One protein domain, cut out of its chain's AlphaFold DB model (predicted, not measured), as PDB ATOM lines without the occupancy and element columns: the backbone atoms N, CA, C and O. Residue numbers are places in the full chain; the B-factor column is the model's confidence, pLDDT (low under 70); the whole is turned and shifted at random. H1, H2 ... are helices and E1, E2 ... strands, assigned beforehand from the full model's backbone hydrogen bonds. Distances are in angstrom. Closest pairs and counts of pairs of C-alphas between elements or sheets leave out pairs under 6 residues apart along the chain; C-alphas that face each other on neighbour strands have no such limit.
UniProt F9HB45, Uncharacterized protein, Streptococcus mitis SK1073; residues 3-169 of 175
ATOM      1  N   LYS A   3      -6.659  37.120  16.684       91.25
ATOM      2  CA  LYS A   3      -5.267  37.358  17.112       91.25
ATOM      3  C   LYS A   3      -5.064  36.795  18.510       91.25
ATOM      4  O   LYS A   3      -5.866  37.083  19.384       91.25
ATOM      5  N   TYR A   4      -3.944  36.116  18.758       89.62
ATOM      6  CA  TYR A   4      -3.657  35.540  20.080       89.62
ATOM      7  C   TYR A   4      -3.784  36.544  21.242       89.62
ATOM      8  O   TYR A   4      -4.298  36.214  22.296       89.62
ATOM      9  N   LYS A   5      -3.390  37.806  21.028       89.00
ATOM     10  CA  LYS A   5      -3.505  38.880  22.035       89.00
ATOM     11  C   LYS A   5      -4.941  39.293  22.399       89.00
ATOM     12  O   LYS A   5      -5.111  40.162  23.244       89.00
ATOM     13  N   GLU A   6      -5.935  38.811  21.658       89.31
ATOM     14  CA  GLU A   6      -7.363  39.049  21.914       89.31
ATOM     15  C   GLU A   6      -7.964  37.933  22.785       89.31
ATOM     16  O   GLU A   6      -9.137  38.018  23.144       89.31
ATOM     17  N   LEU A   7      -7.174  36.898  23.096       89.94
ATOM     18  CA  LEU A   7      -7.545  35.785  23.958       89.94
ATOM     19  C   LEU A   7      -7.126  36.069  25.400       89.94
ATOM     20  O   LEU A   7      -6.022  36.551  25.654       89.94
ATOM     21  N   GLU A   8      -7.997  35.704  26.329       87.00
ATOM     22  CA  GLU A   8      -7.759  35.773  27.769       87.00
ATOM     23  C   GLU A   8      -7.842  34.355  28.358       87.00
ATOM     24  O   GLU A   8      -8.901  33.720  28.320       87.00
ATOM     25  N   SER A   9      -6.733  33.859  28.920       85.88
ATOM     26  CA  SER A   9      -6.591  32.473  29.410       85.88
ATOM     27  C   SER A   9      -7.583  32.127  30.514       85.88
ATOM     28  O   SER A   9      -7.449  32.630  31.628       85.88
ATOM     29  N   TYR A  10      -8.559  31.263  30.230       85.38
ATOM     30  CA  TYR A  10      -9.646  30.946  31.159       85.38
ATOM     31  C   TYR A  10      -9.388  29.666  31.956       85.38
ATOM     32  O   TYR A  10      -9.417  29.676  33.192       85.38
ATOM     33  N   ILE A  11      -9.091  28.570  31.259       82.62
ATOM     34  CA  ILE A  11      -8.619  27.334  31.878       82.62
ATOM     35  C   ILE A  11      -7.234  27.014  31.345       82.62
ATOM     36  O   ILE A  11      -7.023  26.925  30.135       82.62
ATOM     37  N   ASP A  12      -6.318  26.839  32.297       78.44
ATOM     38  CA  ASP A  12      -4.937  26.458  32.056       78.44
ATOM     39  C   ASP A  12      -4.860  25.149  31.263       78.44
ATOM     40  O   ASP A  12      -5.728  24.277  31.376       78.44
ATOM     41  N   GLU A  13      -3.793  25.024  30.479       85.19
ATOM     42  CA  GLU A  13      -3.532  23.871  29.624       85.19
ATOM     43  C   GLU A  13      -3.655  22.551  30.403       85.19
ATOM     44  O   GLU A  13      -2.962  22.336  31.404       85.19
ATOM     45  N   TRP A  14      -4.495  21.634  29.916       87.62
ATOM     46  CA  TRP A  14      -4.506  20.256  30.400       87.62
ATOM     47  C   TRP A  14      -4.104  19.274  29.308       87.62
ATOM     48  O   TRP A  14      -4.330  19.474  28.112       87.62
ATOM     49  N   ARG A  15      -3.501  18.171  29.750       86.94
ATOM     50  CA  ARG A  15      -3.019  17.098  28.884       86.94
ATOM     51  C   ARG A  15      -4.090  16.033  28.734       86.94
ATOM     52  O   ARG A  15      -4.622  15.550  29.729       86.94
ATOM     53  N   TYR A  16      -4.351  15.656  27.495       86.44
ATOM     54  CA  TYR A  16      -5.170  14.518  27.120       86.44
ATOM     55  C   TYR A  16      -4.286  13.439  26.497       86.44
ATOM     56  O   TYR A  16      -3.430  13.717  25.646       86.44
ATOM     57  N   TYR A  17      -4.507  12.207  26.940       84.25
ATOM     58  CA  TYR A  17      -3.798  11.020  26.488       84.25
ATOM     59  C   TYR A  17      -4.798  10.117  25.774       84.25
ATOM     60  O   TYR A  17      -5.760   9.661  26.384       84.25
ATOM     61  N   SER A  18      -4.580   9.879  24.482       82.94
ATOM     62  CA  SER A  18      -5.380   8.909  23.738       82.94
ATOM     63  C   SER A  18      -4.944   7.484  24.078       82.94
ATOM     64  O   SER A  18      -3.742   7.211  24.124       82.94
ATOM     65  N   ASP A  19      -5.904   6.580  24.233       82.31
ATOM     66  CA  ASP A  19      -5.701   5.148  24.456       82.31
ATOM     67  C   ASP A  19      -6.750   4.325  23.674       82.31
ATOM     68  O   ASP A  19      -7.450   4.853  22.809       82.31
ATOM     69  N   GLU A  20      -6.842   3.018  23.930       77.50
ATOM     70  CA  GLU A  20      -7.792   2.124  23.246       77.50
ATOM     71  C   GLU A  20      -9.270   2.465  23.522       77.50
ATOM     72  O   GLU A  20     -10.129   2.188  22.686       77.50
ATOM     73  N   ASN A  21      -9.568   3.083  24.667       78.88
ATOM     74  CA  ASN A  21     -10.908   3.504  25.082       78.88
ATOM     75  C   ASN A  21     -11.181   4.987  24.773       78.88
ATOM     76  O   ASN A  21     -12.338   5.391  24.664       78.88
ATOM     77  N   ASN A  22     -10.126   5.793  24.633       77.38
ATOM     78  CA  ASN A  22     -10.175   7.235  24.432       77.38
ATOM     79  C   ASN A  22      -9.493   7.603  23.107       77.38
ATOM     80  O   ASN A  22      -8.264   7.733  23.063       77.38
ATOM     81  N   PRO A  23     -10.249   7.797  22.012       82.44
ATOM     82  CA  PRO A  23      -9.652   8.103  20.723       82.44
ATOM     83  C   PRO A  23      -8.902   9.435  20.766       82.44
ATOM     84  O   PRO A  23      -9.173  10.318  21.588       82.44
ATOM     85  N   ARG A  24      -7.958   9.590  19.838       86.19
ATOM     86  CA  ARG A  24      -7.314  10.876  19.590       86.19
ATOM     87  C   ARG A  24      -8.376  11.911  19.218       86.19
ATOM     88  O   ARG A  24      -9.209  11.658  18.356       86.19
ATOM     89  N   LEU A  25      -8.314  13.069  19.858       89.12
ATOM     90  CA  LEU A  25      -9.199  14.191  19.590       89.12
ATOM     91  C   LEU A  25      -8.800  14.884  18.285       89.12
ATOM     92  O   LEU A  25      -7.623  15.135  18.023       89.12
ATOM     93  N   ASP A  26      -9.787  15.276  17.507       90.12
ATOM     94  CA  ASP A  26      -9.667  16.302  16.481       90.12
ATOM     95  C   ASP A  26     -10.801  17.319  16.678       90.12
ATOM     96  O   ASP A  26     -11.670  17.146  17.542       90.12
ATOM     97  N   LEU A  27     -10.768  18.429  15.938       91.44
ATOM     98  CA  LEU A  27     -11.763  19.489  16.117       91.44
ATOM     99  C   LEU A  27     -13.178  19.034  15.745       91.44
ATOM    100  O   LEU A  27     -14.132  19.487  16.375       91.44
ATOM    101  N   GLU A  28     -13.329  18.125  14.783       92.94
ATOM    102  CA  GLU A  28     -14.632  17.610  14.354       92.94
ATOM    103  C   GLU A  28     -15.265  16.726  15.440       92.94
ATOM    104  O   GLU A  28     -16.435  16.905  15.807       92.94
ATOM    105  N   TYR A  29     -14.471  15.838  16.035       91.81
ATOM    106  CA  TYR A  29     -14.864  15.028  17.180       91.81
ATOM    107  C   TYR A  29     -15.220  15.905  18.384       91.81
ATOM    108  O   TYR A  29     -16.295  15.749  18.972       91.81
ATOM    109  N   CYS A  30     -14.361  16.870  18.728       93.44
ATOM    110  CA  CYS A  30     -14.613  17.799  19.830       93.44
ATOM    111  C   CYS A  30     -15.906  18.588  19.607       93.44
ATOM    112  O   CYS A  30     -16.743  18.657  20.505       93.44
ATOM    113  N   LYS A  31     -16.119  19.127  18.403       95.69
ATOM    114  CA  LYS A  31     -17.350  19.835  18.028       95.69
ATOM    115  C   LYS A  31     -18.579  18.955  18.226       95.69
ATOM    116  O   LYS A  31     -19.544  19.396  18.849       95.69
ATOM    117  N   THR A  32     -18.529  17.709  17.762       94.75
ATOM    118  CA  THR A  32     -19.627  16.744  17.920       94.75
ATOM    119  C   THR A  32     -19.956  16.518  19.396       94.75
ATOM    120  O   THR A  32     -21.107  16.678  19.799       94.75
ATOM    121  N   LYS A  33     -18.944  16.253  20.229       93.50
ATOM    122  CA  LYS A  33     -19.116  16.024  21.674       93.50
ATOM    123  C   LYS A  33     -19.589  17.262  22.436       93.50
ATOM    124  O   LYS A  33     -20.377  17.147  23.374       93.50
ATOM    125  N   ILE A  34     -19.157  18.454  22.028       95.56
ATOM    126  CA  ILE A  34     -19.656  19.717  22.587       95.56
ATOM    127  C   ILE A  34     -21.144  19.874  22.266       95.56
ATOM    128  O   ILE A  34     -21.915  20.195  23.163       95.56
ATOM    129  N   VAL A  35     -21.565  19.619  21.022       95.94
ATOM    130  CA  VAL A  35     -22.979  19.715  20.622       95.94
ATOM    131  C   VAL A  35     -23.843  18.686  21.350       95.94
ATOM    132  O   VAL A  35     -24.936  19.028  21.792       95.94
ATOM    133  N   GLU A  36     -23.379  17.442  21.475       95.00
ATOM    134  CA  GLU A  36     -24.086  16.386  22.211       95.00
ATOM    135  C   GLU A  36     -24.317  16.793  23.668       95.00
ATOM    136  O   GLU A  36     -25.462  16.859  24.111       95.00
ATOM    137  N   LYS A  37     -23.252  17.174  24.380       95.00
ATOM    138  CA  LYS A  37     -23.349  17.536  25.795       95.00
ATOM    139  C   LYS A  37     -24.081  18.864  26.021       95.00
ATOM    140  O   LYS A  37     -24.815  19.001  26.991       95.00
ATOM    141  N   ALA A  38     -23.961  19.835  25.113       94.69
ATOM    142  CA  ALA A  38     -24.746  21.070  25.182       94.69
ATOM    143  C   ALA A  38     -26.257  20.794  25.082       94.69
ATOM    144  O   ALA A  38     -27.034  21.414  25.805       94.69
ATOM    145  N   LYS A  39     -26.679  19.829  24.253       94.69
ATOM    146  CA  LYS A  39     -28.090  19.415  24.163       94.69
ATOM    147  C   LYS A  39     -28.603  18.784  25.457       94.69
ATOM    148  O   LYS A  39     -29.761  19.002  25.791       94.69
ATOM    149  N   GLU A  40     -27.772  18.041  26.189       93.56
ATOM    150  CA  GLU A  40     -28.153  17.460  27.490       93.56
ATOM    151  C   GLU A  40     -28.516  18.538  28.523       93.56
ATOM    152  O   GLU A  40     -29.414  18.332  29.338       93.56
ATOM    153  N   PHE A  41     -27.866  19.703  28.451       90.19
ATOM    154  CA  PHE A  41     -28.144  20.855  29.314       90.19
ATOM    155  C   PHE A  41     -29.195  21.826  28.759       90.19
ATOM    156  O   PHE A  41     -29.428  22.862  29.382       90.19
ATOM    157  N   ASP A  42     -29.797  21.535  27.600       92.94
ATOM    158  CA  ASP A  42     -30.629  22.490  26.849       92.94
ATOM    159  C   ASP A  42     -29.903  23.837  26.628       92.94
ATOM    160  O   ASP A  42     -30.469  24.926  26.739       92.94
ATOM    161  N   LEU A  43     -28.590  23.765  26.372       93.56
ATOM    162  CA  LEU A  43     -27.711  24.921  26.248       93.56
ATOM    163  C   LEU A  43     -27.619  25.364  24.776       93.56
ATOM    164  O   LEU A  43     -27.082  24.625  23.942       93.56
ATOM    165  N   PRO A  44     -28.093  26.572  24.424       93.69
ATOM    166  CA  PRO A  44     -28.010  27.067  23.057       93.69
ATOM    167  C   PRO A  44     -26.567  27.467  22.718       93.69
ATOM    168  O   PRO A  44     -26.030  28.423  23.270       93.69
ATOM    169  N   CYS A  45     -25.953  26.768  21.763       92.94
ATOM    170  CA  CYS A  45     -24.563  26.994  21.366       92.94
ATOM    171  C   CYS A  45     -24.441  27.164  19.850       92.94
ATOM    172  O   CYS A  45     -24.855  26.298  19.079       92.94
ATOM    173  N   GLN A  46     -23.798  28.247  19.428       95.31
ATOM    174  CA  GLN A  46     -23.216  28.382  18.098       95.31
ATOM    175  C   GLN A  46     -21.726  28.049  18.186       95.31
ATOM    176  O   GLN A  46     -21.029  28.582  19.056       95.31
ATOM    177  N   ILE A  47     -21.254  27.175  17.296       96.75
ATOM    178  CA  ILE A  47     -19.851  26.758  17.223       96.75
ATOM    179  C   ILE A  47     -19.301  27.109  15.845       96.75
ATOM    180  O   ILE A  47     -19.737  26.540  14.843       96.75
ATOM    181  N   ASP A  48     -18.320  28.003  15.825       95.31
ATOM    182  CA  ASP A  48     -17.614  28.433  14.625       95.31
ATOM    183  C   ASP A  48     -16.196  27.845  14.621       95.31
ATOM    184  O   ASP A  48     -15.480  27.915  15.621       95.31
ATOM    185  N   GLU A  49     -15.781  27.263  13.497       95.06
ATOM    186  CA  GLU A  49     -14.388  26.864  13.278       95.06
ATOM    187  C   GLU A  49     -13.576  28.094  12.882       95.06
ATOM    188  O   GLU A  49     -13.915  28.814  11.940       95.06
ATOM    189  N   GLU A  50     -12.508  28.357  13.623       95.06
ATOM    190  CA  GLU A  50     -11.714  29.566  13.476       95.06
ATOM    191  C   GLU A  50     -10.218  29.272  13.534       95.06
ATOM    192  O   GLU A  50      -9.761  28.171  13.837       95.06
ATOM    193  N   GLN A  51      -9.438  30.295  13.199       93.75
ATOM    194  CA  GLN A  51      -7.985  30.231  13.230       93.75
ATOM    195  C   GLN A  51      -7.414  31.342  14.096       93.75
ATOM    196  O   GLN A  51      -7.757  32.518  13.935       93.75
ATOM    197  N   ILE A  52      -6.475  30.977  14.959       92.69
ATOM    198  CA  ILE A  52      -5.715  31.886  15.802       92.69
ATOM    199  C   ILE A  52      -4.378  32.149  15.133       92.69
ATOM    200  O   ILE A  52      -3.602  31.242  14.836       92.69
ATOM    201  N   LYS A  53      -4.084  33.429  14.925       90.56
ATOM    202  CA  LYS A  53      -2.766  33.874  14.497       90.56
ATOM    203  C   LYS A  53      -1.867  34.059  15.718       90.56
ATOM    204  O   LYS A  53      -2.080  34.976  16.520       90.56
ATOM    205  N   LEU A  54      -0.838  33.224  15.790       84.06
ATOM    206  CA  LEU A  54       0.236  33.243  16.775       84.06
ATOM    207  C   LEU A  54       1.483  33.927  16.187       84.06
ATOM    208  O   LEU A  54       1.763  33.838  14.987       84.06
ATOM    209  N   GLY A  55       2.242  34.599  17.054       72.56
ATOM    210  CA  GLY A  55       3.540  35.181  16.716       72.56
ATOM    211  C   GLY A  55       3.514  36.544  16.008       72.56
ATOM    212  O   GLY A  55       2.471  37.118  15.681       72.56
ATOM    213  N   GLY A  56       4.714  37.112  15.859       67.12
ATOM    214  CA  GLY A  56       4.950  38.447  15.306       67.12
ATOM    215  C   GLY A  56       5.076  38.470  13.780       67.12
ATOM    216  O   GLY A  56       4.663  37.552  13.078       67.12
ATOM    217  N   LEU A  57       5.678  39.535  13.247       58.84
ATOM    218  CA  LEU A  57       5.831  39.731  11.799       58.84
ATOM    219  C   LEU A  57       6.723  38.663  11.124       58.84
ATOM    220  O   LEU A  57       6.577  38.431   9.931       58.84
ATOM    221  N   PHE A  58       7.615  38.017  11.886       60.44
ATOM    222  CA  PHE A  58       8.661  37.126  11.364       60.44
ATOM    223  C   PHE A  58       8.375  35.625  11.518       60.44
ATOM    224  O   PHE A  58       8.844  34.850  10.698       60.44
ATOM    225  N   ASN A  59       7.581  35.218  12.513       64.50
ATOM    226  CA  ASN A  59       7.198  33.820  12.744       64.50
ATOM    227  C   ASN A  59       5.681  33.764  12.918       64.50
ATOM    228  O   ASN A  59       5.177  34.047  14.004       64.50
ATOM    229  N   LYS A  60       4.964  33.466  11.830       77.25
ATOM    230  CA  LYS A  60       3.508  33.304  11.838       77.25
ATOM    231  C   LYS A  60       3.184  31.825  12.035       77.25
ATOM    232  O   LYS A  60       3.420  31.028  11.134       77.25
ATOM    233  N   GLU A  61       2.609  31.494  13.181       85.00
ATOM    234  CA  GLU A  61       1.997  30.188  13.442       85.00
ATOM    235  C   GLU A  61       0.469  30.363  13.368       85.00
ATOM    236  O   GLU A  61      -0.068  31.423  13.711       85.00
ATOM    237  N   ILE A  62      -0.224  29.369  12.816       87.38
ATOM    238  CA  ILE A  62      -1.688  29.339  12.739       87.38
ATOM    239  C   ILE A  62      -2.142  28.110  13.513       87.38
ATOM    240  O   ILE A  62      -1.673  27.010  13.237       87.38
ATOM    241  N   GLU A  63      -3.036  28.318  14.470       89.38
ATOM    242  CA  GLU A  63      -3.659  27.260  15.264       89.38
ATOM    243  C   GLU A  63      -5.161  27.249  14.971       89.38
ATOM    244  O   GLU A  63      -5.796  28.303  14.966       89.38
ATOM    245  N   GLU A  64      -5.723  26.080  14.687       91.62
ATOM    246  CA  GLU A  64      -7.164  25.919  14.489       91.62
ATOM    247  C   GLU A  64      -7.871  25.802  15.843       91.62
ATOM    248  O   GLU A  64      -7.347  25.206  16.788       91.62
ATOM    249  N   CYS A  65      -9.059  26.385  15.955       95.06
ATOM    250  CA  CYS A  65      -9.831  26.387  17.189       95.06
ATOM    251  C   CYS A  65     -11.336  26.339  16.922       95.06
ATOM    252  O   CYS A  65     -11.808  26.585  15.810       95.06
ATOM    253  N   LEU A  66     -12.095  26.049  17.977       97.12
ATOM    254  CA  LEU A  66     -13.543  26.222  17.994       97.12
ATOM    255  C   LEU A  66     -13.879  27.451  18.831       97.12
ATOM    256  O   LEU A  66     -13.420  27.583  19.966       97.12
ATOM    257  N   VAL A  67     -14.710  28.335  18.294       96.81
ATOM    258  CA  VAL A  67     -15.298  29.451  19.036       96.81
ATOM    259  C   VAL A  67     -16.732  29.091  19.369       96.81
ATOM    260  O   VAL A  67     -17.551  28.889  18.477       96.81
ATOM    261  N   ILE A  68     -17.039  29.030  20.660       96.81
ATOM    262  CA  ILE A  68     -18.364  28.710  21.175       96.81
ATOM    263  C   ILE A  68     -18.992  29.975  21.752       96.81
ATOM    264  O   ILE A  68     -18.367  30.726  22.506       96.81
ATOM    265  N   SER A  69     -20.238  30.231  21.371       95.31
ATOM    266  CA  SER A  69     -20.953  31.464  21.690       95.31
ATOM    267  C   SER A  69     -22.457  31.239  21.782       95.31
ATOM    268  O   SER A  69     -22.993  30.313  21.176       95.31
ATOM    269  N   HIS A  70     -23.147  32.101  22.528       94.94
ATOM    270  CA  HIS A  70     -24.601  32.046  22.610       94.94
ATOM    271  C   HIS A  70     -25.212  32.591  21.302       94.94
ATOM    272  O   HIS A  70     -24.911  33.737  20.945       94.94
ATOM    273  N   PRO A  71     -26.105  31.854  20.609       94.69
ATOM    274  CA  PRO A  71     -26.627  32.232  19.288       94.69
ATOM    275  C   PRO A  71     -27.332  33.596  19.277       94.69
ATOM    276  O   PRO A  71     -27.079  34.405  18.389       94.69
ATOM    277  N   ASP A  72     -28.132  33.903  20.301       94.62
ATOM    278  CA  ASP A  72     -28.835  35.195  20.394       94.62
ATOM    279  C   ASP A  72     -28.028  36.320  21.069       94.62
ATOM    280  O   ASP A  72     -28.390  37.492  20.963       94.62
ATOM    281  N   HIS A  73     -26.912  35.987  21.731       91.88
ATOM    282  CA  HIS A  73     -26.114  36.919  22.541       91.88
ATOM    283  C   HIS A  73     -24.675  37.070  22.026       91.88
ATOM    284  O   HIS A  73     -23.715  37.264  22.772       91.88
ATOM    285  N   GLN A  74     -24.515  37.035  20.701       87.69
ATOM    286  CA  GLN A  74     -23.221  37.065  20.006       87.69
ATOM    287  C   GLN A  74     -22.350  38.303  20.275       87.69
ATOM    288  O   GLN A  74     -21.162  38.298  19.937       87.69
ATOM    289  N   LYS A  75     -22.936  39.389  20.796       86.69
ATOM    290  CA  LYS A  75     -22.266  40.687  21.014       86.69
ATOM    291  C   LYS A  75     -22.196  41.110  22.478       86.69
ATOM    292  O   LYS A  75     -21.486  42.068  22.780       86.69
ATOM    293  N   ASP A  76     -22.993  40.497  23.342       85.94
ATOM    294  CA  ASP A  76     -23.162  40.903  24.733       85.94
ATOM    295  C   ASP A  76     -22.789  39.816  25.737       85.94
ATOM    296  O   ASP A  76     -22.592  40.176  26.897       85.94
ATOM    297  N   TYR A  77     -22.634  38.558  25.307       89.81
ATOM    298  CA  TYR A  77     -22.051  37.489  26.120       89.81
ATOM    299  C   TYR A  77     -20.578  37.261  25.778       89.81
ATOM    300  O   TYR A  77     -20.140  37.469  24.639       89.81
ATOM    301  N   VAL A  78     -19.813  36.808  26.770       90.19
ATOM    302  CA  VAL A  78     -18.452  36.304  26.548       90.19
ATOM    303  C   VAL A  78     -18.472  35.059  25.650       90.19
ATOM    304  O   VAL A  78     -19.390  34.237  25.710       90.19
ATOM    305  N   LYS A  79     -17.453  34.918  24.799       94.50
ATOM    306  CA  LYS A  79     -17.252  33.733  23.957       94.50
ATOM    307  C   LYS A  79     -16.115  32.892  24.511       94.50
ATOM    308  O   LYS A  79     -15.197  33.422  25.137       94.50
ATOM    309  N   PHE A  80     -16.155  31.601  24.217       94.94
ATOM    310  CA  PHE A  80     -15.120  30.651  24.598       94.94
ATOM    311  C   PHE A  80     -14.366  30.204  23.353       94.94
ATOM    312  O   PHE A  80     -14.978  29.887  22.338       94.94
ATOM    313  N   CYS A  81     -13.043  30.180  23.426       95.44
ATOM    314  CA  CYS A  81     -12.177  29.634  22.398       95.44
ATOM    315  C   CYS A  81     -11.570  28.336  22.922       95.44
ATOM    316  O   CYS A  81     -10.733  28.346  23.822       95.44
ATOM    317  N   PHE A  82     -12.029  27.219  22.368       95.12
ATOM    318  CA  PHE A  82     -11.503  25.894  22.646       95.12
ATOM    319  C   PHE A  82     -10.384  25.581  21.659       95.12
ATOM    320  O   PHE A  82     -10.577  25.603  20.439       95.12
ATOM    321  N   ARG A  83      -9.211  25.286  22.202       92.88
ATOM    322  CA  ARG A  83      -7.976  25.098  21.454       92.88
ATOM    323  C   ARG A  83      -7.423  23.710  21.674       92.88
ATOM    324  O   ARG A  83      -7.381  23.230  22.805       92.88
ATOM    325  N   LEU A  84      -6.981  23.095  20.584       90.62
ATOM    326  CA  LEU A  84      -6.414  21.758  20.581       90.62
ATOM    327  C   LEU A  84      -5.062  21.791  19.871       90.62
ATOM    328  O   LEU A  84      -4.990  21.975  18.657       90.62
ATOM    329  N   LYS A  85      -3.985  21.558  20.620       88.19
ATOM    330  CA  LYS A  85      -2.622  21.485  20.087       88.19
ATOM    331  C   LYS A  85      -2.055  20.084  20.264       88.19
ATOM    332  O   LYS A  85      -2.067  19.518  21.350       88.19
ATOM    333  N   ASN A  86      -1.518  19.514  19.191       84.94
ATOM    334  CA  ASN A  86      -0.853  18.214  19.243       84.94
ATOM    335  C   ASN A  86       0.638  18.398  19.572       84.94
ATOM    336  O   ASN A  86       1.346  19.089  18.839       84.94
ATOM    337  N   GLN A  87       1.127  17.745  20.629       83.44
ATOM    338  CA  GLN A  87       2.544  17.711  20.995       83.44
ATOM    339  C   GLN A  87       3.022  16.257  21.120       83.44
ATOM    340  O   GLN A  87       2.902  15.617  22.166       83.44
ATOM    341  N   GLY A  88       3.584  15.720  20.033       83.38
ATOM    342  CA  GLY A  88       3.972  14.309  19.970       83.38
ATOM    343  C   GLY A  88       2.746  13.396  20.071       83.38
ATOM    344  O   GLY A  88       1.853  13.479  19.231       83.38
ATOM    345  N   SER A  89       2.710  12.538  21.095       80.81
ATOM    346  CA  SER A  89       1.574  11.657  21.411       80.81
ATOM    347  C   SER A  89       0.546  12.278  22.366       80.81
ATOM    348  O   SER A  89      -0.485  11.663  22.620       80.81
ATOM    349  N   VAL A  90       0.817  13.469  22.907       85.69
ATOM    350  CA  VAL A  90      -0.060  14.154  23.866       85.69
ATOM    351  C   VAL A  90      -0.855  15.239  23.152       85.69
ATOM    352  O   VAL A  90      -0.347  15.909  22.249       85.69
ATOM    353  N   GLN A  91      -2.099  15.431  23.578       88.69
ATOM    354  CA  GLN A  91      -2.941  16.528  23.114       88.69
ATOM    355  C   GLN A  91      -3.106  17.544  24.236       88.69
ATOM    356  O   GLN A  91      -3.449  17.193  25.361       88.69
ATOM    357  N   LEU A  92      -2.809  18.798  23.932       89.31
ATOM    358  CA  LEU A  92      -2.913  19.923  24.847       89.31
ATOM    359  C   LEU A  92      -4.215  20.643  24.542       89.31
ATOM    360  O   LEU A  92      -4.440  21.066  23.404       89.31
ATOM    361  N   LEU A  93      -5.074  20.735  25.547       91.25
ATOM    362  CA  LEU A  93      -6.338  21.440  25.450       91.25
ATOM    363  C   LEU A  93      -6.253  22.694  26.300       91.25
ATOM    364  O   LEU A  93      -5.893  22.632  27.477       91.25
ATOM    365  N   THR A  94      -6.647  23.807  25.701       91.44
ATOM    366  CA  THR A  94      -6.700  25.105  26.367       91.44
ATOM    367  C   THR A  94      -8.054  25.733  26.090       91.44
ATOM    368  O   THR A  94      -8.612  25.580  24.999       91.44
ATOM    369  N   ILE A  95      -8.601  26.428  27.084       92.50
ATOM    370  CA  ILE A  95      -9.833  27.193  26.922       92.50
ATOM    371  C   ILE A  95      -9.507  28.638  27.252       92.50
ATOM    372  O   ILE A  95      -9.162  28.969  28.385       92.50
ATOM    373  N   ASP A  96      -9.641  29.492  26.251       92.81
ATOM    374  CA  ASP A  96      -9.530  30.936  26.389       92.81
ATOM    375  C   ASP A  96     -10.924  31.571  26.310       92.81
ATOM    376  O   ASP A  96     -11.882  30.969  25.819       92.81
ATOM    377  N   THR A  97     -11.044  32.814  26.755       91.38
ATOM    378  CA  THR A  97     -12.216  33.656  26.490       91.38
ATOM    379  C   THR A  97     -11.862  34.764  25.509       91.38
ATOM    380  O   THR A  97     -10.700  35.152  25.374       91.38
ATOM    381  N   LEU A  98     -12.867  35.262  24.792       89.88
ATOM    382  CA  LEU A  98     -12.735  36.416  23.907       89.88
ATOM    383  C   LEU A  98     -14.030  37.224  23.830       89.88
ATOM    384  O   LEU A  98     -15.133  36.719  24.059       89.88
ATOM    385  N   GLY A  99     -13.884  38.488  23.440       83.69
ATOM    386  CA  GLY A  99     -14.976  39.457  23.429       83.69
ATOM    387  C   GLY A  99     -15.221  40.077  24.804       83.69
ATOM    388  O   GLY A  99     -14.492  39.838  25.760       83.69
ATOM    389  N   GLU A 100     -16.246  40.922  24.897       77.25
ATOM    390  CA  GLU A 100     -16.579  41.624  26.136       77.25
ATOM    391  C   GLU A 100     -18.056  41.439  26.492       77.25
ATOM    392  O   GLU A 100     -18.935  41.811  25.714       77.25
ATOM    393  N   SER A 101     -18.333  40.997  27.723       83.69
ATOM    394  CA  SER A 101     -19.658  41.155  28.326       83.69
ATOM    395  C   SER A 101     -19.732  42.429  29.150       83.69
ATOM    396  O   SER A 101     -19.094  42.584  30.195       83.69
ATOM    397  N   LYS A 102     -20.576  43.362  28.709       82.81
ATOM    398  CA  LYS A 102     -20.773  44.640  29.409       82.81
ATOM    399  C   LYS A 102     -21.396  44.445  30.788       82.81
ATOM    400  O   LYS A 102     -21.090  45.216  31.698       82.81
ATOM    401  N   GLN A 103     -22.305  43.480  30.937       83.69
ATOM    402  CA  GLN A 103     -23.011  43.260  32.200       83.69
ATOM    403  C   GLN A 103     -22.123  42.528  33.202       83.69
ATOM    404  O   GLN A 103     -22.015  43.003  34.335       83.69
ATOM    405  N   LEU A 104     -21.407  41.478  32.782       81.06
ATOM    406  CA  LEU A 104     -20.442  40.809  33.653       81.06
ATOM    407  C   LEU A 104     -19.281  41.727  34.028       81.06
ATOM    408  O   LEU A 104     -18.960  41.832  35.207       81.06
ATOM    409  N   LYS A 105     -18.717  42.493  33.083       78.81
ATOM    410  CA  LYS A 105     -17.675  43.492  33.387       78.81
ATOM    411  C   LYS A 105     -18.139  44.468  34.464       78.81
ATOM    412  O   LYS A 105     -17.450  44.690  35.455       78.81
ATOM    413  N   LYS A 106     -19.358  45.011  34.333       78.00
ATOM    414  CA  LYS A 106     -19.942  45.856  35.382       78.00
ATOM    415  C   LYS A 106     -20.081  45.095  36.696       78.00
ATOM    416  O   LYS A 106     -19.736  45.665  37.729       78.00
ATOM    417  N   TYR A 107     -20.645  43.885  36.694       77.62
ATOM    418  CA  TYR A 107     -20.845  43.047  37.883       77.62
ATOM    419  C   TYR A 107     -19.535  42.826  38.636       77.62
ATOM    420  O   TYR A 107     -19.423  43.275  39.776       77.62
ATOM    421  N   TYR A 108     -18.522  42.286  37.965       73.00
ATOM    422  CA  TYR A 108     -17.230  41.995  38.568       73.00
ATOM    423  C   TYR A 108     -16.488  43.249  39.011       73.00
ATOM    424  O   TYR A 108     -15.930  43.243  40.094       73.00
ATOM    425  N   ILE A 109     -16.609  44.383  38.313       73.12
ATOM    426  CA  ILE A 109     -16.088  45.656  38.835       73.12
ATOM    427  C   ILE A 109     -16.768  46.057  40.159       73.12
ATOM    428  O   ILE A 109     -16.101  46.631  41.015       73.12
ATOM    429  N   SER A 110     -18.070  45.798  40.399       70.31
ATOM    430  CA  SER A 110     -18.591  46.048  41.765       70.31
ATOM    431  C   SER A 110     -18.159  45.007  42.760       70.31
ATOM    432  O   SER A 110     -17.926  45.385  43.900       70.31
ATOM    433  N   GLU A 111     -18.158  43.735  42.368       70.12
ATOM    434  CA  GLU A 111     -17.786  42.662  43.280       70.12
ATOM    435  C   GLU A 111     -16.336  42.828  43.699       70.12
ATOM    436  O   GLU A 111     -16.078  42.820  44.886       70.12
ATOM    437  N   ASP A 112     -15.426  43.163  42.790       68.19
ATOM    438  CA  ASP A 112     -14.043  43.495  43.120       68.19
ATOM    439  C   ASP A 112     -13.923  44.800  43.892       68.19
ATOM    440  O   ASP A 112     -13.118  44.885  44.800       68.19
ATOM    441  N   ASN A 113     -14.754  45.813  43.644       63.38
ATOM    442  CA  ASN A 113     -14.767  46.986  44.522       63.38
ATOM    443  C   ASN A 113     -15.278  46.671  45.937       63.38
ATOM    444  O   ASN A 113     -14.974  47.433  46.852       63.38
ATOM    445  N   LYS A 114     -16.088  45.623  46.134       65.69
ATOM    446  CA  LYS A 114     -16.498  45.136  47.464       65.69
ATOM    447  C   LYS A 114     -15.408  44.240  48.052       65.69
ATOM    448  O   LYS A 114     -14.930  44.511  49.142       65.69
ATOM    449  N   ARG A 115     -14.917  43.273  47.279       61.19
ATOM    450  CA  ARG A 115     -13.839  42.352  47.636       61.19
ATOM    451  C   ARG A 115     -12.532  43.068  47.892       61.19
ATOM    452  O   ARG A 115     -11.901  42.749  48.862       61.19
ATOM    453  N   PHE A 116     -12.122  44.090  47.157       54.66
ATOM    454  CA  PHE A 116     -10.933  44.886  47.493       54.66
ATOM    455  C   PHE A 116     -11.071  45.568  48.865       54.66
ATOM    456  O   PHE A 116     -10.081  45.761  49.563       54.66
ATOM    457  N   ARG A 117     -12.302  45.879  49.298       52.97
ATOM    458  CA  ARG A 117     -12.565  46.325  50.677       52.97
ATOM    459  C   ARG A 117     -12.537  45.176  51.694       52.97
ATOM    460  O   ARG A 117     -12.374  45.449  52.877       52.97
ATOM    461  N   GLU A 118     -12.675  43.923  51.259       51.12
ATOM    462  CA  GLU A 118     -12.845  42.725  52.102       51.12
ATOM    463  C   GLU A 118     -11.663  41.714  52.036       51.12
ATOM    464  O   GLU A 118     -11.463  40.944  52.971       51.12
ATOM    465  N   ALA A 119     -10.835  41.725  50.987       47.62
ATOM    466  CA  ALA A 119      -9.973  40.639  50.500       47.62
ATOM    467  C   ALA A 119      -8.490  41.044  50.433       47.62
ATOM    468  O   ALA A 119      -7.781  40.807  49.460       47.62
ATOM    469  N   ILE A 120      -7.983  41.536  51.562       50.94
ATOM    470  CA  ILE A 120      -6.564  41.413  51.948       50.94
ATOM    471  C   ILE A 120      -6.191  39.924  52.225       50.94
ATOM    472  O   ILE A 120      -5.135  39.628  52.777       50.94
ATOM    473  N   ARG A 121      -7.030  38.938  51.866       47.53
ATOM    474  CA  ARG A 121      -6.871  37.534  52.269       47.53
ATOM    475  C   ARG A 121      -7.271  36.526  51.183       47.53
ATOM    476  O   ARG A 121      -8.428  36.467  50.796       47.53
ATOM    477  N   GLU A 122      -6.277  35.703  50.847       45.53
ATOM    478  CA  GLU A 122      -6.329  34.303  50.387       45.53
ATOM    479  C   GLU A 122      -6.687  33.968  48.928       45.53
ATOM    480  O   GLU A 122      -7.547  34.563  48.285       45.53
ATOM    481  N   SER A 123      -5.945  32.975  48.419       51.28
ATOM    482  CA  SER A 123      -5.839  32.564  47.020       51.28
ATOM    483  C   SER A 123      -6.235  31.098  46.836       51.28
ATOM    484  O   SER A 123      -5.450  30.208  47.149       51.28
ATOM    485  N   ASP A 124      -7.431  30.889  46.292       54.34
ATOM    486  CA  ASP A 124      -7.773  29.825  45.339       54.34
ATOM    487  C   ASP A 124      -9.117  30.206  44.696       54.34
ATOM    488  O   ASP A 124     -10.140  30.320  45.369       54.34
ATOM    489  N   LEU A 125      -9.097  30.512  43.393       58.16
ATOM    490  CA  LEU A 125     -10.235  31.100  42.672       58.16
ATOM    491  C   LEU A 125     -11.071  30.005  41.987       58.16
ATOM    492  O   LEU A 125     -10.564  29.269  41.141       58.16
ATOM    493  N   SER A 126     -12.370  29.936  42.292       65.25
ATOM    494  CA  SER A 126     -13.348  29.113  41.564       65.25
ATOM    495  C   SER A 126     -13.522  29.583  40.110       65.25
ATOM    496  O   SER A 126     -13.150  30.701  39.762       65.25
ATOM    497  N   LEU A 127     -14.125  28.764  39.238       62.41
ATOM    498  CA  LEU A 127     -14.327  29.081  37.809       62.41
ATOM    499  C   LEU A 127     -15.050  30.420  37.570       62.41
ATOM    500  O   LEU A 127     -14.647  31.209  36.713       62.41
ATOM    501  N   GLY A 128     -16.074  30.723  38.373       64.50
ATOM    502  CA  GLY A 128     -16.765  32.015  38.331       64.50
ATOM    503  C   GLY A 128     -15.918  33.176  38.862       64.50
ATOM    504  O   GLY A 128     -16.119  34.322  38.460       64.50
ATOM    505  N   GLN A 129     -14.947  32.906  39.739       66.25
ATOM    506  CA  GLN A 129     -13.999  33.911  40.220       66.25
ATOM    507  C   GLN A 129     -12.838  34.133  39.236       66.25
ATOM    508  O   GLN A 129     -12.404  35.273  39.099       66.25
ATOM    509  N   LYS A 130     -12.390  33.098  38.505       67.62
ATOM    510  CA  LYS A 130     -11.440  33.233  37.384       67.62
ATOM    511  C   LYS A 130     -12.023  34.115  36.279       67.62
ATOM    512  O   LYS A 130     -11.389  35.096  35.902       67.62
ATOM    513  N   LEU A 131     -13.269  33.845  35.861       66.94
ATOM    514  CA  LEU A 131     -13.993  34.704  34.911       66.94
ATOM    515  C   LEU A 131     -14.088  36.149  35.427       66.94
ATOM    516  O   LEU A 131     -13.932  37.110  34.676       66.94
ATOM    517  N   GLY A 132     -14.306  36.301  36.735       66.06
ATOM    518  CA  GLY A 132     -14.403  37.605  37.375       66.06
ATOM    519  C   GLY A 132     -13.124  38.423  37.361       66.06
ATOM    520  O   GLY A 132     -13.161  39.585  36.960       66.06
ATOM    521  N   ALA A 133     -12.005  37.808  37.738       64.31
ATOM    522  CA  ALA A 133     -10.693  38.448  37.746       64.31
ATOM    523  C   ALA A 133     -10.253  38.890  36.338       64.31
ATOM    524  O   ALA A 133      -9.655  39.952  36.171       64.31
ATOM    525  N   GLN A 134     -10.584  38.112  35.302       65.94
ATOM    526  CA  GLN A 134     -10.301  38.496  33.915       65.94
ATOM    527  C   GLN A 134     -11.115  39.718  33.482       65.94
ATOM    528  O   GLN A 134     -10.577  40.680  32.934       65.94
ATOM    529  N   LEU A 135     -12.420  39.707  33.762       64.00
ATOM    530  CA  LEU A 135     -13.319  40.781  33.347       64.00
ATOM    531  C   LEU A 135     -13.104  42.082  34.136       64.00
ATOM    532  O   LEU A 135     -13.433  43.161  33.629       64.00
ATOM    533  N   SER A 136     -12.545  42.018  35.347       59.56
ATOM    534  CA  SER A 136     -12.244  43.192  36.172       59.56
ATOM    535  C   SER A 136     -10.899  43.857  35.851       59.56
ATOM    536  O   SER A 136     -10.819  45.091  35.886       59.56
ATOM    537  N   ASN A 137      -9.877  43.090  35.439       52.81
ATOM    538  CA  ASN A 137      -8.541  43.595  35.073       52.81
ATOM    539  C   ASN A 137      -8.551  44.600  33.905       52.81
ATOM    540  O   ASN A 137      -7.602  45.363  33.721       52.81
ATOM    541  N   LEU A 138      -9.645  44.662  33.142       46.44
ATOM    542  CA  LEU A 138      -9.777  45.526  31.975       46.44
ATOM    543  C   LEU A 138     -10.124  46.998  32.262       46.44
ATOM    544  O   LEU A 138     -10.182  47.747  31.296       46.44
ATOM    545  N   THR A 139     -10.381  47.466  33.501       40.25
ATOM    546  CA  THR A 139     -10.415  48.926  33.837       40.25
ATOM    547  C   THR A 139     -10.648  49.213  35.339       40.25
ATOM    548  O   THR A 139     -11.790  49.232  35.793       40.25
ATOM    549  N   VAL A 140      -9.609  49.603  36.097       39.38
ATOM    550  CA  VAL A 140      -9.739  50.237  37.442       39.38
ATOM    551  C   VAL A 140      -9.859  51.765  37.313       39.38
ATOM    552  O   VAL A 140      -9.226  52.548  38.010       39.38
ATOM    553  N   SER A 141     -10.657  52.232  36.353       39.84
ATOM    554  CA  SER A 141     -10.845  53.663  36.119       39.84
ATOM    555  C   SER A 141     -12.284  53.951  35.710       39.84
ATOM    556  O   SER A 141     -12.706  53.689  34.587       39.84
ATOM    557  N   SER A 142     -13.049  54.527  36.639       37.97
ATOM    558  CA  SER A 142     -14.250  55.342  36.390       37.97
ATOM    559  C   SER A 142     -15.505  54.713  35.752       37.97
ATOM    560  O   SER A 142     -16.456  55.448  35.469       37.97
ATOM    561  N   LEU A 143     -15.610  53.388  35.587       46.62
ATOM    562  CA  LEU A 143     -16.887  52.777  35.192       46.62
ATOM    563  C   LEU A 143     -17.905  52.896  36.335       46.62
ATOM    564  O   LEU A 143     -17.941  52.086  37.261       46.62
ATOM    565  N   ARG A 144     -18.765  53.919  36.253       50.72
ATOM    566  CA  ARG A 144     -19.985  54.020  37.059       50.72
ATOM    567  C   ARG A 144     -20.760  52.715  36.889       50.72
ATOM    568  O   ARG A 144     -21.342  52.456  35.840       50.72
ATOM    569  N   THR A 145     -20.812  51.915  37.948       55.84
ATOM    570  CA  THR A 145     -21.573  50.660  38.072       55.84
ATOM    571  C   THR A 145     -23.098  50.853  37.986       55.84
ATOM    572  O   THR A 145     -23.853  49.922  38.252       55.84
ATOM    573  N   LEU A 146     -23.562  52.043  37.587       54.41
ATOM    574  CA  LEU A 146     -24.958  52.403  37.367       54.41
ATOM    575  C   LEU A 146     -25.537  51.642  36.157       54.41
ATOM    576  O   LEU A 146     -24.931  51.549  35.083       54.41
ATOM    577  N   GLY A 147     -26.735  51.081  36.342       67.31
ATOM    578  CA  GLY A 147     -27.477  50.369  35.296       67.31
ATOM    579  C   GLY A 147     -27.011  48.932  35.044       67.31
ATOM    580  O   GLY A 147     -26.853  48.535  33.887       67.31
ATOM    581  N   LYS A 148     -26.743  48.166  36.109       76.00
ATOM    582  CA  LYS A 148     -26.611  46.705  36.016       76.00
ATOM    583  C   LYS A 148     -27.977  46.067  35.928       76.00
ATOM    584  O   LYS A 148     -28.904  46.502  36.605       76.00
ATOM    585  N   ASN A 149     -28.073  45.024  35.123       84.38
ATOM    586  CA  ASN A 149     -29.256  44.191  35.076       84.38
ATOM    587  C   ASN A 149     -28.908  42.828  35.680       84.38
ATOM    588  O   ASN A 149     -28.218  42.041  35.038       84.38
ATOM    589  N   GLN A 150     -29.369  42.584  36.910       79.31
ATOM    590  CA  GLN A 150     -29.048  41.364  37.650       79.31
ATOM    591  C   GLN A 150     -29.531  40.113  36.912       79.31
ATOM    592  O   GLN A 150     -28.764  39.179  36.754       79.31
ATOM    593  N   SER A 151     -30.731  40.141  36.328       84.94
ATOM    594  CA  SER A 151     -31.254  39.005  35.562       84.94
ATOM    595  C   SER A 151     -30.385  38.651  34.352       84.94
ATOM    596  O   SER A 151     -30.195  37.477  34.061       84.94
ATOM    597  N   LYS A 152     -29.824  39.651  33.654       87.56
ATOM    598  CA  LYS A 152     -28.882  39.401  32.548       87.56
ATOM    599  C   LYS A 152     -27.550  38.835  33.034       87.56
ATOM    600  O   LYS A 152     -26.978  37.999  32.349       87.56
ATOM    601  N   ILE A 153     -27.072  39.304  34.187       84.12
ATOM    602  CA  ILE A 153     -25.851  38.799  34.826       84.12
ATOM    603  C   ILE A 153     -26.042  37.335  35.215       84.12
ATOM    604  O   ILE A 153     -25.227  36.505  34.838       84.12
ATOM    605  N   ASP A 154     -27.130  37.017  35.913       82.75
ATOM    606  CA  ASP A 154     -27.409  35.661  36.391       82.75
ATOM    607  C   ASP A 154     -27.576  34.684  35.220       82.75
ATOM    608  O   ASP A 154     -27.043  33.577  35.258       82.75
ATOM    609  N   ALA A 155     -28.261  35.109  34.152       88.56
ATOM    610  CA  ALA A 155     -28.407  34.316  32.934       88.56
ATOM    611  C   ALA A 155     -27.053  34.025  32.268       88.56
ATOM    612  O   ALA A 155     -26.777  32.878  31.921       88.56
ATOM    613  N   GLU A 156     -26.191  35.038  32.137       90.12
ATOM    614  CA  GLU A 156     -24.880  34.864  31.515       90.12
ATOM    615  C   GLU A 156     -23.926  34.034  32.384       90.12
ATOM    616  O   GLU A 156     -23.240  33.160  31.868       90.12
ATOM    617  N   LEU A 157     -23.908  34.245  33.706       85.50
ATOM    618  CA  LEU A 157     -23.109  33.430  34.626       85.50
ATOM    619  C   LEU A 157     -23.499  31.955  34.537       85.50
ATOM    620  O   LEU A 157     -22.623  31.102  34.405       85.50
ATOM    621  N   LYS A 158     -24.804  31.670  34.549       88.44
ATOM    622  CA  LYS A 158     -25.327  30.309  34.420       88.44
ATOM    623  C   LYS A 158     -24.973  29.691  33.066       88.44
ATOM    624  O   LYS A 158     -24.598  28.525  32.997       88.44
ATOM    625  N   TYR A 159     -25.058  30.478  31.993       91.50
ATOM    626  CA  TYR A 159     -24.631  30.051  30.662       91.50
ATOM    627  C   TYR A 159     -23.139  29.679  30.638       91.50
ATOM    628  O   TYR A 159     -22.782  28.597  30.177       91.50
ATOM    629  N   CYS A 160     -22.271  30.539  31.177       90.12
ATOM    630  CA  CYS A 160     -20.829  30.293  31.254       90.12
ATOM    631  C   CYS A 160     -20.486  29.070  32.112       90.12
ATOM    632  O   CYS A 160     -19.569  28.326  31.768       90.12
ATOM    633  N   GLU A 161     -21.212  28.849  33.208       88.06
ATOM    634  CA  GLU A 161     -21.049  27.683  34.078       88.06
ATOM    635  C   GLU A 161     -21.326  26.380  33.320       88.06
ATOM    636  O   GLU A 161     -20.440  25.527  33.227       88.06
ATOM    637  N   PHE A 162     -22.495  26.259  32.685       90.75
ATOM    638  CA  PHE A 162     -22.833  25.064  31.907       90.75
ATOM    639  C   PHE A 162     -21.933  24.876  30.692       90.75
ATOM    640  O   PHE A 162     -21.508  23.757  30.408       90.75
ATOM    641  N   LEU A 163     -21.582  25.955  29.987       92.19
ATOM    642  CA  LEU A 163     -20.649  25.852  28.868       92.19
ATOM    643  C   LEU A 163     -19.278  25.358  29.346       92.19
ATOM    644  O   LEU A 163     -18.650  24.534  28.687       92.19
ATOM    645  N   THR A 164     -18.828  25.794  30.519       90.69
ATOM    646  CA  THR A 164     -17.586  25.291  31.109       90.69
ATOM    647  C   THR A 164     -17.683  23.804  31.433       90.69
ATOM    648  O   THR A 164     -16.750  23.060  31.138       90.69
ATOM    649  N   GLU A 165     -18.806  23.326  31.966       90.25
ATOM    650  CA  GLU A 165     -19.037  21.895  32.200       90.25
ATOM    651  C   GLU A 165     -19.045  21.074  30.896       90.25
ATOM    652  O   GLU A 165     -18.507  19.959  30.831       90.25
ATOM    653  N   VAL A 166     -19.604  21.639  29.824       92.94
ATOM    654  CA  VAL A 166     -19.548  21.051  28.480       92.94
ATOM    655  C   VAL A 166     -18.103  20.956  27.992       92.94
ATOM    656  O   VAL A 166     -17.683  19.896  27.535       92.94
ATOM    657  N   LEU A 167     -17.318  22.028  28.093       92.06
ATOM    658  CA  LEU A 167     -15.952  22.068  27.557       92.06
ATOM    659  C   LEU A 167     -14.943  21.288  28.413       92.06
ATOM    660  O   LEU A 167     -13.963  20.760  27.895       92.06
ATOM    661  N   THR A 168     -15.184  21.170  29.716       89.75
ATOM    662  CA  THR A 168     -14.327  20.408  30.640       89.75
ATOM    663  C   THR A 168     -14.578  18.905  30.603       89.75
ATOM    664  O   THR A 168     -13.836  18.157  31.232       89.75
ATOM    665  N   GLN A 169     -15.541  18.432  29.803       88.94
ATOM    666  CA  GLN A 169     -15.785  17.000  29.601       88.94
ATOM    667  C   GLN A 169     -14.568  16.242  29.049       88.94
ATOM    668  O   GLN A 169     -14.440  15.045  29.269       88.94
TER     669      GLN A 169
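What this domain is: This is residues 3 to 169 of the 175 residues of an uncharacterized protein of Streptococcus mitis SK1073 (UniProt F9HB45). A strongly twisted wall of five strands has helices H1, H3 and H4 on one face, making two layers, and no named helix covers its other face. Beyond the sheet H2 packs about perpendicular on H3 and makes a corner with H4, its residues 103 to 107 meeting residues 152 to 157 of H4, and its far end sticks out with the loop after it, residues 114 to 124. The printed part has 167 residues with four named helices and five named strands, in the order E1 H1 E2 E3 E4 E5 H2 H3 H4, a mixed class. The antiparallel sheet runs E1 E5 E4 E3 E2, with E2 to E5 a meander, each strand beside the one before. The whole is compact, radius of gyration of the C-alphas 17.3 A, spanning 52 by 43 by 32 A.

How they stand to each other: Edge strand E1, residues 8 to 17, is antiparallel to E5, residues 90 to 98, with N 8 and O 97 within hydrogen-bond range at 2.9 A. E5 forms a hairpin with E4, residues 79 to 87 (N 81 and O 96, 2.8 A). E4 forms one with E3, residues 61 to 69 (N 68 and O 80, 2.8 A), and E3 with E2, residues 46 to 54 (N 48 and O 67, 2.9 A). The hub H4, residues 150 to 169, runs along the strands at a height over the sheet of 9.4 A. On the same face H1, residues 27 to 40, lies over E3 at 9.7 A; its residues 34 to 38 alone touch H4, closest C-alphas Lys 37 and Val 166, 5.8 A, at a steep tilt of 52 degrees. H2, residues 102 to 118, touches H4 about perpendicular at 87 degrees, with residues 103 to 107 alone, closest C-alphas Leu 104 and Ile 153, 5.9 A. H3, residues 127 to 136, touches H2 at 83 degrees, closest C-alphas Lys 105 and Leu 135, 5.1 A. Each O i to N i+4 pair is within hydrogen-bond range in H1, H3 and H4, and 12 of 13 in H2.

Where its parts are: E1 begins with C-alpha 8 at (-7.759, 35.773, 27.769) and is 25.1 A long. H4, 28.9 A, ends with C-alpha 169 at (-15.785, 17.000, 29.601).

The domain as a whole: The C-alphas farthest apart, Glu 20 and Ser 142, are 55.2 A apart. The printed part has no cut; H3 to H4 is a long link. pLDDT is under 70 in residues 56 to 59 and 112 to 147.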